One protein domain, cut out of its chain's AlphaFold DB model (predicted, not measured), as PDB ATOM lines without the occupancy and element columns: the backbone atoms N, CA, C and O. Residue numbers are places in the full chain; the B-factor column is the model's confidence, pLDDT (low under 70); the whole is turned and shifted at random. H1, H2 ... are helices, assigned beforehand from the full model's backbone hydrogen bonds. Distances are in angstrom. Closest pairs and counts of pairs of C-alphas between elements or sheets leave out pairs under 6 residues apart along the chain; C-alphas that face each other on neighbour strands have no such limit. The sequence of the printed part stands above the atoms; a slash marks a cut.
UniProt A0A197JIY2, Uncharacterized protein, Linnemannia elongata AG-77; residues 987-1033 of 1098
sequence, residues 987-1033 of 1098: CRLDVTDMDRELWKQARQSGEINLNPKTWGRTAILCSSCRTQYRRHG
ATOM      1  N   CYS A 987     -10.380  26.088 -40.434       41.16
ATOM      2  CA  CYS A 987     -10.758  26.833 -39.228       41.16
ATOM      3  C   CYS A 987     -10.190  28.269 -39.128       41.16
ATOM      4  O   CYS A 987      -9.658  28.672 -38.092       41.16
ATOM      5  N   ARG A 988     -10.425  29.096 -40.155       45.97
ATOM      6  CA  ARG A 988     -10.748  30.519 -39.966       45.97
ATOM      7  C   ARG A 988     -12.167  30.624 -39.393       45.97
ATOM      8  O   ARG A 988     -13.091  31.054 -40.067       45.97
ATOM      9  N   LEU A 989     -12.336  30.163 -38.158       54.44
ATOM     10  CA  LEU A 989     -13.559  30.404 -37.406       54.44
ATOM     11  C   LEU A 989     -13.491  31.828 -36.866       54.44
ATOM     12  O   LEU A 989     -12.578  32.144 -36.096       54.44
ATOM     13  N   ASP A 990     -14.436  32.671 -37.271       55.53
ATOM     14  CA  ASP A 990     -14.608  33.981 -36.657       55.53
ATOM     15  C   ASP A 990     -14.971  33.784 -35.185       55.53
ATOM     16  O   ASP A 990     -15.960  33.141 -34.834       55.53
ATOM     17  N   VAL A 991     -14.100  34.280 -34.304       68.50
ATOM     18  CA  VAL A 991     -14.238  34.084 -32.861       68.50
ATOM     19  C   VAL A 991     -15.323  35.030 -32.363       68.50
ATOM     20  O   VAL A 991     -15.042  36.199 -32.074       68.50
ATOM     21  N   THR A 992     -16.549  34.510 -32.286       78.94
ATOM     22  CA  THR A 992     -17.728  35.214 -31.766       78.94
ATOM     23  C   THR A 992     -17.455  35.753 -30.363       78.94
ATOM     24  O   THR A 992     -16.699  35.151 -29.598       78.94
ATOM     25  N   ASP A 993     -18.064  36.873 -29.976       78.81
ATOM     26  CA  ASP A 993     -17.871  37.400 -28.619       78.81
ATOM     27  C   ASP A 993     -18.431  36.452 -27.539       78.81
ATOM     28  O   ASP A 993     -17.887  36.390 -26.437       78.81
ATOM     29  N   MET A 994     -19.392  35.590 -27.894       78.94
ATOM     30  CA  MET A 994     -19.818  34.456 -27.067       78.94
ATOM     31  C   MET A 994     -18.687  33.433 -26.843       78.94
ATOM     32  O   MET A 994     -18.464  33.032 -25.701       78.94
ATOM     33  N   ASP A 995     -17.920  33.040 -27.872       79.06
ATOM     34  CA  ASP A 995     -16.719  32.203 -27.690       79.06
ATOM     35  C   ASP A 995     -15.680  32.903 -26.797       79.06
ATOM     36  O   ASP A 995     -15.025  32.244 -25.985       79.06
ATOM     37  N   ARG A 996     -15.532  34.233 -26.907       79.44
ATOM     38  CA  ARG A 996     -14.600  35.017 -26.073       79.44
ATOM     39  C   ARG A 996     -15.030  35.023 -24.610       79.44
ATOM     40  O   ARG A 996     -14.181  34.822 -23.744       79.44
ATOM     41  N   GLU A 997     -16.315  35.207 -24.323       83.75
ATOM     42  CA  GLU A 997     -16.827  35.231 -22.951       83.75
ATOM     43  C   GLU A 997     -16.815  33.836 -22.319       83.75
ATOM     44  O   GLU A 997     -16.259  33.644 -21.236       83.75
ATOM     45  N   LEU A 998     -17.272  32.819 -23.061       82.88
ATOM     46  CA  LEU A 998     -17.141  31.415 -22.668       82.88
ATOM     47  C   LEU A 998     -15.677  31.023 -22.413       82.88
ATOM     48  O   LEU A 998     -15.425  30.139 -21.593       82.88
ATOM     49  N   TRP A 999     -14.711  31.653 -23.092       81.81
ATOM     50  CA  TRP A 999     -13.276  31.463 -22.873       81.81
ATOM     51  C   TRP A 999     -12.735  32.209 -21.643       81.81
ATOM     52  O   TRP A 999     -11.943  31.626 -20.897       81.81
ATOM     53  N   LYS A1000     -13.172  33.452 -21.380       84.62
ATOM     54  CA  LYS A1000     -12.869  34.159 -20.118       84.62
ATOM     55  C   LYS A1000     -13.358  33.332 -18.928       84.62
ATOM     56  O   LYS A1000     -12.558  33.016 -18.045       84.62
ATOM     57  N   GLN A1001     -14.612  32.884 -18.974       88.81
ATOM     58  CA  GLN A1001     -15.236  32.057 -17.944       88.81
ATOM     59  C   GLN A1001     -14.474  30.738 -17.725       88.81
ATOM     60  O   GLN A1001     -14.181  30.379 -16.589       88.81
ATOM     61  N   ALA A1002     -14.054  30.054 -18.800       81.00
ATOM     62  CA  ALA A1002     -13.247  28.824 -18.733       81.00
ATOM     63  C   ALA A1002     -11.861  29.003 -18.091       81.00
ATOM     64  O   ALA A1002     -11.242  28.047 -17.621       81.00
ATOM     65  N   ARG A1003     -11.332  30.225 -18.148       83.06
ATOM     66  CA  ARG A1003     -10.036  30.588 -17.581       83.06
ATOM     67  C   ARG A1003     -10.170  31.020 -16.122       83.06
ATOM     68  O   ARG A1003      -9.312  30.674 -15.318       83.06
ATOM     69  N   GLN A1004     -11.245  31.736 -15.792       86.88
ATOM     70  CA  GLN A1004     -11.610  32.120 -14.426       86.88
ATOM     71  C   GLN A1004     -11.985  30.898 -13.576       86.88
ATOM     72  O   GLN A1004     -11.550  30.804 -12.433       86.88
ATOM     73  N   SER A1005     -12.694  29.914 -14.142       90.62
ATOM     74  CA  SER A1005     -13.029  28.652 -13.464       90.62
ATOM     75  C   SER A1005     -11.855  27.671 -13.320       90.62
ATOM     76  O   SER A1005     -12.042  26.553 -12.846       90.62
ATOM     77  N   GLY A1006     -10.648  28.037 -13.770       87.94
ATOM     78  CA  GLY A1006      -9.454  27.181 -13.741       87.94
ATOM     79  C   GLY A1006      -9.459  26.004 -14.729       87.94
ATOM     80  O   GLY A1006      -8.427  25.354 -14.899       87.94
ATOM     81  N   GLU A1007     -10.576  25.757 -15.422       82.19
ATOM     82  CA  GLU A1007     -10.776  24.643 -16.357       82.19
ATOM     83  C   GLU A1007      -9.735  24.617 -17.489       82.19
ATOM     84  O   GLU A1007      -9.290  23.549 -17.916       82.19
ATOM     85  N   ILE A1008      -9.321  25.790 -17.980       79.12
ATOM     86  CA  ILE A1008      -8.369  25.917 -19.090       79.12
ATOM     87  C   ILE A1008      -7.068  26.561 -18.614       79.12
ATOM     88  O   ILE A1008      -6.782  27.742 -18.826       79.12
ATOM     89  N   ASN A1009      -6.232  25.735 -17.988       78.69
ATOM     90  CA  ASN A1009      -4.945  26.137 -17.423       78.69
ATOM     91  C   ASN A1009      -3.822  26.233 -18.488       78.69
ATOM     92  O   ASN A1009      -2.804  25.540 -18.436       78.69
ATOM     93  N   LEU A1010      -4.018  27.076 -19.512       80.56
ATOM     94  CA  LEU A1010      -3.005  27.337 -20.542       80.56
ATOM     95  C   LEU A1010      -1.950  28.334 -20.047       80.56
ATOM     96  O   LEU A1010      -2.235  29.504 -19.786       80.56
ATOM     97  N   ASN A1011      -0.694  27.886 -20.001       74.81
ATOM     98  CA  ASN A1011       0.434  28.705 -19.563       74.81
ATOM     99  C   ASN A1011       0.620  29.949 -20.471       74.81
ATOM    100  O   ASN A1011       0.999  29.808 -21.642       74.81
ATOM    101  N   PRO A1012       0.440  31.183 -19.955       71.94
ATOM    102  CA  PRO A1012       0.481  32.395 -20.774       71.94
ATOM    103  C   PRO A1012       1.874  32.694 -21.350       71.94
ATOM    104  O   PRO A1012       1.982  33.493 -22.279       71.94
ATOM    105  N   LYS A1013       2.939  32.049 -20.846       70.88
ATOM    106  CA  LYS A1013       4.300  32.165 -21.397       70.88
ATOM    107  C   LYS A1013       4.489  31.379 -22.700       70.88
ATOM    108  O   LYS A1013       5.387  31.717 -23.460       70.88
ATOM    109  N   THR A1014       3.683  30.342 -22.958       71.00
ATOM    110  CA  THR A1014       3.802  29.505 -24.170       71.00
ATOM    111  C   THR A1014       2.723  29.777 -25.211       71.00
ATOM    112  O   THR A1014       2.965  29.521 -26.385       71.00
ATOM    113  N   TRP A1015       1.557  30.282 -24.797       66.00
ATOM    114  CA  TRP A1015       0.427  30.576 -25.691       66.00
ATOM    115  C   TRP A1015       0.207  32.078 -25.930       66.00
ATOM    116  O   TRP A1015      -0.501  32.455 -26.857       66.00
ATOM    117  N   GLY A1016       0.820  32.947 -25.119       75.62
ATOM    118  CA  GLY A1016       0.469  34.366 -25.050       75.62
ATOM    119  C   GLY A1016      -0.740  34.615 -24.141       75.62
ATOM    120  O   GLY A1016      -1.436  33.691 -23.718       75.62
ATOM    121  N   ARG A1017      -0.994  35.884 -23.793       72.56
ATOM    122  CA  ARG A1017      -2.129  36.247 -22.918       72.56
ATOM    123  C   ARG A1017      -3.488  36.172 -23.627       72.56
ATOM    124  O   ARG A1017      -4.479  35.925 -22.946       72.56
ATOM    125  N   THR A1018      -3.500  36.355 -24.948       75.38
ATOM    126  CA  THR A1018      -4.676  36.572 -25.812       75.38
ATOM    127  C   THR A1018      -5.040  35.382 -26.709       75.38
ATOM    128  O   THR A1018      -5.894  35.523 -27.578       75.38
ATOM    129  N   ALA A1019      -4.416  34.212 -26.535       76.94
ATOM    130  CA  ALA A1019      -4.842  33.014 -27.257       76.94
ATOM    131  C   ALA A1019      -6.243  32.578 -26.806       76.94
ATOM    132  O   ALA A1019      -6.508  32.488 -25.604       76.94
ATOM    133  N   ILE A1020      -7.097  32.279 -27.785       80.31
ATOM    134  CA  ILE A1020      -8.444  31.723 -27.628       80.31
ATOM    135  C   ILE A1020      -8.500  30.438 -28.458       80.31
ATOM    136  O   ILE A1020      -8.026  30.420 -29.593       80.31
ATOM    137  N   LEU A1021      -9.048  29.358 -27.898       79.75
ATOM    138  CA  LEU A1021      -9.422  28.170 -28.670       79.75
ATOM    139  C   LEU A1021     -10.917  28.255 -28.982       79.75
ATOM    140  O   LEU A1021     -11.706  28.497 -28.069       79.75
ATOM    141  N   CYS A1022     -11.316  27.995 -30.229       80.38
ATOM    142  CA  CYS A1022     -12.733  27.837 -30.559       80.38
ATOM    143  C   CYS A1022     -13.355  26.659 -29.786       80.38
ATOM    144  O   CYS A1022     -12.646  25.739 -29.353       80.38
ATOM    145  N   SER A1023     -14.683  26.651 -29.666       76.62
ATOM    146  CA  SER A1023     -15.488  25.587 -29.041       76.62
ATOM    147  C   SER A1023     -15.027  24.146 -29.352       76.62
ATOM    148  O   SER A1023     -14.925  23.312 -28.443       76.62
ATOM    149  N   SER A1024     -14.658  23.851 -30.605       77.50
ATOM    150  CA  SER A1024     -14.129  22.545 -31.032       77.50
ATOM    151  C   SER A1024     -12.734  22.243 -30.456       77.50
ATOM    152  O   SER A1024     -12.557  21.237 -29.759       77.50
ATOM    153  N   CYS A1025     -11.752  23.139 -30.645       79.94
ATOM    154  CA  CYS A1025     -10.398  22.966 -30.093       79.94
ATOM    155  C   CYS A1025     -10.424  22.943 -28.538       79.94
ATOM    156  O   CYS A1025      -9.673  22.182 -27.925       79.94
ATOM    157  N   ARG A1026     -11.342  23.687 -27.888       79.56
ATOM    158  CA  ARG A1026     -11.620  23.626 -26.434       79.56
ATOM    159  C   ARG A1026     -12.146  22.256 -25.997       79.56
ATOM    160  O   ARG A1026     -11.682  21.715 -24.993       79.56
ATOM    161  N   THR A1027     -13.094  21.681 -26.734       77.38
ATOM    162  CA  THR A1027     -13.694  20.379 -26.397       77.38
ATOM    163  C   THR A1027     -12.672  19.245 -26.497       77.38
ATOM    164  O   THR A1027     -12.637  18.371 -25.630       77.38
ATOM    165  N   GLN A1028     -11.783  19.284 -27.497       77.00
ATOM    166  CA  GLN A1028     -10.664  18.340 -27.595       77.00
ATOM    167  C   GLN A1028      -9.655  18.518 -26.450       77.00
ATOM    168  O   GLN A1028      -9.230  17.525 -25.859       77.00
ATOM    169  N   TYR A1029      -9.325  19.765 -26.085       78.00
ATOM    170  CA  TYR A1029      -8.434  20.056 -24.958       78.00
ATOM    171  C   TYR A1029      -8.981  19.497 -23.633       78.00
ATOM    172  O   TYR A1029      -8.263  18.773 -22.947       78.00
ATOM    173  N   ARG A1030     -10.270  19.727 -23.321       79.25
ATOM    174  CA  ARG A1030     -10.950  19.132 -22.151       79.25
ATOM    175  C   ARG A1030     -10.865  17.598 -22.130       79.25
ATOM    176  O   ARG A1030     -10.651  17.020 -21.073       79.25
ATOM    177  N   ARG A1031     -11.071  16.932 -23.276       75.50
ATOM    178  CA  ARG A1031     -11.155  15.458 -23.356       75.50
ATOM    179  C   ARG A1031      -9.809  14.739 -23.288       75.50
ATOM    180  O   ARG A1031      -9.783  13.576 -22.898       75.50
ATOM    181  N   HIS A1032      -8.721  15.385 -23.709       75.56
ATOM    182  CA  HIS A1032      -7.442  14.697 -23.922       75.56
ATOM    183  C   HIS A1032      -6.226  15.383 -23.284       75.56
ATOM    184  O   HIS A1032      -5.155  14.786 -23.272       75.56
ATOM    185  N   GLY A1033      -6.327  16.637 -22.825       70.75
ATOM    186  CA  GLY A1033      -5.186  17.432 -22.330       70.75
ATOM    187  C   GLY A1033      -4.114  17.758 -23.386       70.75
ATOM    188  O   GLY A1033      -3.148  18.472 -23.111       70.75
TER     189      GLY A1033
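What this domain is: This is residues 987 to 1033 of the 1098 residues of an uncharacterized protein of Linnemannia elongata AG-77 (UniProt A0A197JIY2). Two helices, H1 and H3, run the same way roughly side by side, closest near their first residues and spreading toward their last. The chain between them swings out and folds back as a loop, and its residues 1011 to 1018, with the short helix H2 at 1012 to 1015, stick out from the body. The printed part has 47 residues with three named helices in the order H1, H2, H3 and no named strand; its class is all helix. It is compact, with a radius of gyration of the C-alphas of 10.4 A, and spans 23 by 22 by 20 A.

Where its parts are: Find C-alpha 993 at (-17.871, 37.400, -28.619); from there H1, the longest helix, runs through residues 993 to 1004, 16.4 A from first to last C-alpha. H3 is residues 1023 to 1032, 14.5 A long, and ends with C-alpha 1032 at (-7.442, 14.697, -23.922). Between them look for H2, residues 1012 to 1015, beginning with C-alpha 1012 at (0.481, 32.395, -20.774).

How they stand to each other: Start from H1 and look to H3: the two are close but not clearly touching, and their closest C-alphas, those of Asp 995 and Ser 1023, are 6.9 A apart. Their lines stand at a shallow tilt of 29 degrees, the same way, with centres 13.8 A apart. H2 is apart from H1 and from H3. In H1 and H3 every O i to N i+4 pair is within hydrogen-bond range; H2, with four residues, is too short for such a pair, and its one O i to N i+3 pair is not within range.

The domain as a whole: The two C-alphas farthest apart, those of Arg 988 and Ser 1005, are 26.7 A apart. The printed part has no cut, and both links, H1 to H2 and H2 to H3, are short, with 7 residues each. In the B-factor column the mean pLDDT of the printed part is 76.1, and the model is under 70 at residues 987 to 991 and residue 1015.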